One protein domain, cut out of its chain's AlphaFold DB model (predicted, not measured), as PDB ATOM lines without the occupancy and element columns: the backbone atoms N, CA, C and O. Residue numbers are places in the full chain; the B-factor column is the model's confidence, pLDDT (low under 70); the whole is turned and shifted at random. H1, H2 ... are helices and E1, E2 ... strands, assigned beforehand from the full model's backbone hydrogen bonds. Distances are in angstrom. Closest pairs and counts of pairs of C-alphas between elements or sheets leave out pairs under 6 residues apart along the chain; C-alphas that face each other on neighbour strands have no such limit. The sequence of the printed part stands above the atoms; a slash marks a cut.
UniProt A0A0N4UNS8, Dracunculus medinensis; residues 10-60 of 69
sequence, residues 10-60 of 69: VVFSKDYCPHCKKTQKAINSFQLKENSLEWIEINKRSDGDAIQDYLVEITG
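Overview. This is residues 10 to 60 of the 69 residues of a protein of Dracunculus medinensis (UniProt A0A0N4UNS8). A small ladder of two parallel strands, E1 and E2, lies between two helices: H1 on one side, running back nearly against the direction of the strands, and H2 on the other side, running crosswise to them. The packing is thin, the helices do not meet each other, and residues 29 to 35 of the link from H1 to E2 stick out at one end. The printed part has 51 residues with two named helices and two named strands, in the order E1, H1, E2, H2; the class is mixed, helices and strands, and the sheet has the order E1, E2, all parallel. The whole is only just loose, close to compact, with a radius of gyration of the C-alphas of 12.1 A and spans of 32 by 22 by 21 A.

Arrangement. E1, residues 10 to 13, and E2, residues 37 to 41, are parallel neighbours, with 27 degrees between their directions. The C-alphas of Phe 12 and Ile 40 face each other at 4.7 A. N 11 and O 38 are within hydrogen-bond range at 2.8 A, as are N 40 and O 11 at 2.8 A. H1, residues 18 to 27, has one pair of C-alphas within 8 A with E1, the closest, those of Ser 13 and Cys 20, at 6.1 A. E1, H1 and E2 form a strand-helix-strand unit, two parallel neighbour strands with a helix between them along the chain, and its crossover is right-handed. H2, residues 48 to 59, is near E1, with 6 pairs of C-alphas within 10 A. H1 and H2 are apart. In H1 and H2 every O i to N i+4 pair is within hydrogen-bond range.

Along the chain. E1 begins at C-alpha 10, at (-12.153, 165.704, 68.505), and runs 9.6 A to Ser 13. E2, Leu 37 to Glu 41, is 13.1 A long from first to last C-alpha. H1, Pro 18 to Ile 27, is 14.4 A long and begins at C-alpha 18, at (4.982, 159.156, 71.433). H2, Gly 48 to Thr 59, is 16.3 A long and ends at C-alpha 59, at (-7.261, 174.055, 79.957).

Size, cuts and confidence. The two C-alphas farthest apart, those of Gln 31 and Ser 46, are 32.1 A from each other. The link from E1 to H1 is tight, with 4 residues; the links from H1 to E2, with 9 residues, and from E2 to H2, with 6, are short. Residues 29 to 35 stand free. The printed part has no cut. The mean pLDDT of the printed part is 90.6, and no printed residue is under 70.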
ATOM      1  N   VAL A  10     -13.215 165.052  69.278       90.23
ATOM      2  CA  VAL A  10     -12.153 165.704  68.505       90.23
ATOM      3  C   VAL A  10     -10.862 165.618  69.302       90.23
ATOM      4  O   VAL A  10     -10.793 166.077  70.438       90.23
ATOM      5  N   VAL A  11      -9.825 165.032  68.709       90.35
ATOM      6  CA  VAL A  11      -8.519 164.873  69.344       90.35
ATOM      7  C   VAL A  11      -7.493 165.733  68.625       90.35
ATOM      8  O   VAL A  11      -7.083 165.435  67.504       90.35
ATOM      9  N   PHE A  12      -7.025 166.779  69.298       91.54
ATOM     10  CA  PHE A  12      -5.856 167.540  68.863       91.54
ATOM     11  C   PHE A  12      -4.595 166.740  69.190       91.54
ATOM     12  O   PHE A  12      -4.441 166.270  70.313       91.54
ATOM     13  N   SER A  13      -3.698 166.562  68.225       92.62
ATOM     14  CA  SER A  13      -2.535 165.674  68.319       92.62
ATOM     15  C   SER A  13      -1.308 166.264  67.616       92.62
ATOM     16  O   SER A  13      -1.398 167.241  66.870       92.62
ATOM     17  N   LYS A  14      -0.141 165.668  67.887       91.68
ATOM     18  CA  LYS A  14       1.049 165.792  67.045       91.68
ATOM     19  C   LYS A  14       1.542 164.402  66.676       91.68
ATOM     20  O   LYS A  14       1.880 163.615  67.562       91.68
ATOM     21  N   ASP A  15       1.666 164.113  65.391       90.44
ATOM     22  CA  ASP A  15       1.943 162.759  64.896       90.44
ATOM     23  C   ASP A  15       3.318 162.206  65.308       90.44
ATOM     24  O   ASP A  15       3.505 160.992  65.458       90.44
ATOM     25  N   TYR A  16       4.287 163.087  65.558       90.16
ATOM     26  CA  TYR A  16       5.595 162.713  66.089       90.16
ATOM     27  C   TYR A  16       5.557 162.351  67.583       90.16
ATOM     28  O   TYR A  16       6.482 161.700  68.069       90.16
ATOM     29  N   CYS A  17       4.515 162.746  68.323       88.85
ATOM     30  CA  CYS A  17       4.455 162.615  69.774       88.85
ATOM     31  C   CYS A  17       4.219 161.153  70.206       88.85
ATOM     32  O   CYS A  17       3.162 160.577  69.922       88.85
ATOM     33  N   PRO A  18       5.148 160.532  70.964       90.14
ATOM     34  CA  PRO A  18       4.982 159.156  71.433       90.14
ATOM     35  C   PRO A  18       3.762 158.958  72.344       90.14
ATOM     36  O   PRO A  18       3.170 157.879  72.343       90.14
ATOM     37  N   HIS A  19       3.372 159.987  73.105       88.36
ATOM     38  CA  HIS A  19       2.171 159.946  73.940       88.36
ATOM     39  C   HIS A  19       0.901 159.929  73.085       88.36
ATOM     40  O   HIS A  19       0.051 159.073  73.307       88.36
ATOM     41  N   CYS A  20       0.824 160.763  72.043       87.07
ATOM     42  CA  CYS A  20      -0.303 160.768  71.109       87.07
ATOM     43  C   CYS A  20      -0.480 159.405  70.427       87.07
ATOM     44  O   CYS A  20      -1.596 158.907  70.341       87.07
ATOM     45  N   LYS A  21       0.613 158.727  70.053       88.90
ATOM     46  CA  LYS A  21       0.543 157.364  69.488       88.90
ATOM     47  C   LYS A  21      -0.021 156.333  70.467       88.90
ATOM     48  O   LYS A  21      -0.713 155.406  70.049       88.90
ATOM     49  N   LYS A  22       0.280 156.454  71.765       90.31
ATOM     50  CA  LYS A  22      -0.308 155.583  72.800       90.31
ATOM     51  C   LYS A  22      -1.799 155.865  72.957       90.31
ATOM     52  O   LYS A  22      -2.585 154.923  72.953       90.31
ATOM     53  N   THR A  23      -2.178 157.139  73.019       88.48
ATOM     54  CA  THR A  23      -3.578 157.569  73.067       88.48
ATOM     55  C   THR A  23      -4.351 157.080  71.849       88.48
ATOM     56  O   THR A  23      -5.417 156.507  72.007       88.48
ATOM     57  N   GLN A  24      -3.798 157.213  70.645       88.71
ATOM     58  CA  GLN A  24      -4.438 156.746  69.418       88.71
ATOM     59  C   GLN A  24      -4.703 155.243  69.448       88.71
ATOM     60  O   GLN A  24      -5.798 154.811  69.111       88.71
ATOM     61  N   LYS A  25      -3.742 154.438  69.919       90.41
ATOM     62  CA  LYS A  25      -3.960 152.998  70.115       90.41
ATOM     63  C   LYS A  25      -5.069 152.707  71.129       90.41
ATOM     64  O   LYS A  25      -5.859 151.801  70.894       90.41
ATOM     65  N   ALA A  26      -5.127 153.458  72.228       90.51
ATOM     66  CA  ALA A  26      -6.169 153.301  73.240       90.51
ATOM     67  C   ALA A  26      -7.550 153.696  72.693       90.51
ATOM     68  O   ALA A  26      -8.490 152.919  72.806       90.51
ATOM     69  N   ILE A  27      -7.666 154.850  72.033       88.81
ATOM     70  CA  ILE A  27      -8.918 155.327  71.434       88.81
ATOM     71  C   ILE A  27      -9.405 154.357  70.350       88.81
ATOM     72  O   ILE A  27     -10.567 153.965  70.359       88.81
ATOM     73  N   ASN A  28      -8.506 153.880  69.485       87.41
ATOM     74  CA  ASN A  28      -8.837 152.897  68.448       87.41
ATOM     75  C   ASN A  28      -9.226 151.516  69.005       87.41
ATOM     76  O   ASN A  28      -9.679 150.670  68.239       87.41
ATOM     77  N   SER A  29      -9.033 151.256  70.303       91.02
ATOM     78  CA  SER A  29      -9.511 150.021  70.937       91.02
ATOM     79  C   SER A  29     -10.990 150.082  71.335       91.02
ATOM     80  O   SER A  29     -11.593 149.041  71.591       91.02
ATOM     81  N   PHE A  30     -11.592 151.276  71.360       89.16
ATOM     82  CA  PHE A  30     -13.021 151.444  71.599       89.16
ATOM     83  C   PHE A  30     -13.818 151.278  70.302       89.16
ATOM     84  O   PHE A  30     -13.409 151.726  69.231       89.16
ATOM     85  N   GLN A  31     -15.007 150.685  70.409       87.79
ATOM     86  CA  GLN A  31     -15.960 150.609  69.304       87.79
ATOM     87  C   GLN A  31     -16.752 151.920  69.210       87.79
ATOM     88  O   GLN A  31     -17.868 152.037  69.716       87.79
ATOM     89  N   LEU A  32     -16.132 152.929  68.604       85.30
ATOM     90  CA  LEU A  32     -16.759 154.223  68.350       85.30
ATOM     91  C   LEU A  32     -17.708 154.148  67.148       85.30
ATOM     92  O   LEU A  32     -17.555 153.296  66.268       85.30
ATOM     93  N   LYS A  33     -18.702 155.039  67.113       87.04
ATOM     94  CA  LYS A  33     -19.587 155.164  65.950       87.04
ATOM     95  C   LYS A  33     -18.780 155.685  64.758       87.04
ATOM     96  O   LYS A  33     -17.816 156.433  64.918       87.04
ATOM     97  N   GLU A  34     -19.191 155.306  63.554       85.55
ATOM     98  CA  GLU A  34     -18.588 155.854  62.341       85.55
ATOM     99  C   GLU A  34     -18.666 157.388  62.364       85.55
ATOM    100  O   GLU A  34     -19.686 157.955  62.760       85.55
ATOM    101  N   ASN A  35     -17.577 158.053  61.972       85.62
ATOM    102  CA  ASN A  35     -17.455 159.512  61.945       85.62
ATOM    103  C   ASN A  35     -17.635 160.221  63.306       85.62
ATOM    104  O   ASN A  35     -17.753 161.442  63.336       85.62
ATOM    105  N   SER A  36     -17.620 159.506  64.441       87.38
ATOM    106  CA  SER A  36     -17.696 160.132  65.774       87.38
ATOM    107  C   SER A  36     -16.336 160.524  66.356       87.38
ATOM    108  O   SER A  36     -16.277 160.951  67.505       87.38
ATOM    109  N   LEU A  37     -15.246 160.325  65.614       88.73
ATOM    110  CA  LEU A  37     -13.886 160.633  66.040       88.73
ATOM    111  C   LEU A  37     -13.140 161.362  64.926       88.73
ATOM    112  O   LEU A  37     -13.003 160.837  63.823       88.73
ATOM    113  N   GLU A  38     -12.590 162.525  65.253       90.62
ATOM    114  CA  GLU A  38     -11.727 163.301  64.371       90.62
ATOM    115  C   GLU A  38     -10.358 163.527  65.018       90.62
ATOM    116  O   GLU A  38     -10.262 163.888  66.189       90.62
ATOM    117  N   TRP A  39      -9.290 163.327  64.243       90.74
ATOM    118  CA  TRP A  39      -7.915 163.609  64.656       90.74
ATOM    119  C   TRP A  39      -7.406 164.861  63.948       90.74
ATOM    120  O   TRP A  39      -7.322 164.890  62.719       90.74
ATOM    121  N   ILE A  40      -7.007 165.869  64.718       92.14
ATOM    122  CA  ILE A  40      -6.442 167.117  64.209       92.14
ATOM    123  C   ILE A  40      -4.949 167.151  64.541       92.14
ATOM    124  O   ILE A  40      -4.549 167.420  65.672       92.14
ATOM    125  N   GLU A  41      -4.110 166.902  63.536       93.88
ATOM    126  CA  GLU A  41      -2.650 166.968  63.665       93.88
ATOM    127  C   GLU A  41      -2.163 168.418  63.561       93.88
ATOM    128  O   GLU A  41      -1.885 168.928  62.472       93.88
ATOM    129  N   ILE A  42      -2.056 169.105  64.700       93.99
ATOM    130  CA  ILE A  42      -1.777 170.549  64.725       93.99
ATOM    131  C   ILE A  42      -0.382 170.882  64.187       93.99
ATOM    132  O   ILE A  42      -0.174 171.954  63.638       93.99
ATOM    133  N   ASN A  43       0.570 169.945  64.248       93.19
ATOM    134  CA  ASN A  43       1.908 170.138  63.681       93.19
ATOM    135  C   ASN A  43       1.945 170.139  62.143       93.19
ATOM    136  O   ASN A  43       2.996 170.417  61.571       93.19
ATOM    137  N   LYS A  44       0.838 169.799  61.474       96.24
ATOM    138  CA  LYS A  44       0.708 169.827  60.008       96.24
ATOM    139  C   LYS A  44      -0.057 171.045  59.502       96.24
ATOM    140  O   LYS A  44      -0.329 171.133  58.307       96.24
ATOM    141  N   ARG A  45      -0.436 171.961  60.394       95.67
ATOM    142  CA  ARG A  45      -1.248 173.131  60.067       95.67
ATOM    143  C   ARG A  45      -0.465 174.413  60.306       95.67
ATOM    144  O   ARG A  45       0.337 174.492  61.232       95.67
ATOM    145  N   SER A  46      -0.734 175.434  59.500       97.46
ATOM    146  CA  SER A  46      -0.129 176.761  59.664       97.46
ATOM    147  C   SER A  46      -0.617 177.496  60.917       97.46
ATOM    148  O   SER A  46       0.082 178.364  61.417       97.46
ATOM    149  N   ASP A  47      -1.806 177.153  61.422       95.99
ATOM    150  CA  ASP A  47      -2.427 177.710  62.631       95.99
ATOM    151  C   ASP A  47      -2.179 176.851  63.889       95.99
ATOM    152  O   ASP A  47      -2.765 177.104  64.940       95.99
ATOM    153  N   GLY A  48      -1.308 175.838  63.807       94.22
ATOM    154  CA  GLY A  48      -1.095 174.865  64.880       94.22
ATOM    155  C   GLY A  48      -0.619 175.461  66.206       94.22
ATOM    156  O   GLY A  48      -1.048 175.005  67.266       94.22
ATOM    157  N   ASP A  49       0.231 176.489  66.155       93.87
ATOM    158  CA  ASP A  49       0.712 177.183  67.355       93.87
ATOM    159  C   ASP A  49      -0.404 178.006  68.009       93.87
ATOM    160  O   ASP A  49      -0.598 177.915  69.217       93.87
ATOM    161  N   ALA A  50      -1.227 178.699  67.215       95.74
ATOM    162  CA  ALA A  50      -2.381 179.436  67.731       95.74
ATOM    163  C   ALA A  50      -3.415 178.503  68.387       95.74
ATOM    164  O   ALA A  50      -3.956 178.824  69.443       95.74
ATOM    165  N   ILE A  51      -3.653 177.319  67.805       93.27
ATOM    166  CA  ILE A  51      -4.497 176.285  68.425       93.27
ATOM    167  C   ILE A  51      -3.888 175.834  69.756       93.27
ATOM    168  O   ILE A  51      -4.595 175.714  70.753       93.27
ATOM    169  N   GLN A  52      -2.578 175.578  69.787       91.29
ATOM    170  CA  GLN A  52      -1.897 175.145  71.002       91.29
ATOM    171  C   GLN A  52      -2.001 176.184  72.122       91.29
ATOM    172  O   GLN A  52      -2.232 175.789  73.265       91.29
ATOM    173  N   ASP A  53      -1.821 177.462  71.798       93.06
ATOM    174  CA  ASP A  53      -1.905 178.567  72.752       93.06
ATOM    175  C   ASP A  53      -3.331 178.711  73.292       93.06
ATOM    176  O   ASP A  53      -3.525 178.793  74.504       93.06
ATOM    177  N   TYR A  54      -4.336 178.617  72.416       92.19
ATOM    178  CA  TYR A  54      -5.740 178.643  72.819       92.19
ATOM    179  C   TYR A  54      -6.114 177.465  73.732       92.19
ATOM    180  O   TYR A  54      -6.766 177.651  74.758       92.19
ATOM    181  N   LEU A  55      -5.653 176.248  73.419       89.76
ATOM    182  CA  LEU A  55      -5.876 175.078  74.277       89.76
ATOM    183  C   LEU A  55      -5.240 175.255  75.663       89.76
ATOM    184  O   LEU A  55      -5.823 174.845  76.666       89.76
ATOM    185  N   VAL A  56      -4.058 175.874  75.741       90.64
ATOM    186  CA  VAL A  56      -3.404 176.182  77.022       90.64
ATOM    187  C   VAL A  56      -4.197 177.230  77.800       90.64
ATOM    188  O   VAL A  56      -4.333 177.084  79.011       90.64
ATOM    189  N   GLU A  57      -4.749 178.242  77.130       92.49
ATOM    190  CA  GLU A  57      -5.586 179.267  77.763       92.49
ATOM    191  C   GLU A  57      -6.820 178.656  78.440       92.49
ATOM    192  O   GLU A  57      -7.103 178.964  79.597       92.49
ATOM    193  N   ILE A  58      -7.521 177.746  77.754       89.57
ATOM    194  CA  ILE A  58      -8.782 177.185  78.263       89.57
ATOM    195  C   ILE A  58      -8.593 176.005  79.226       89.57
ATOM    196  O   ILE A  58      -9.450 175.774  80.076       89.57
ATOM    197  N   THR A  59      -7.495 175.248  79.116       87.93
ATOM    198  CA  THR A  59      -7.261 174.055  79.957       87.93
ATOM    199  C   THR A  59      -6.214 174.263  81.052       87.93
ATOM    200  O   THR A  59      -6.097 173.438  81.958       87.93
ATOM    201  N   GLY A  60      -5.400 175.319  80.962       85.36
ATOM    202  CA  GLY A  60      -4.211 175.510  81.798       85.36
ATOM    203  C   GLY A  60      -3.094 174.492  81.534       85.36
ATOM    204  O   GLY A  60      -2.069 174.502  82.219       85.36
TER     205      GLY A  60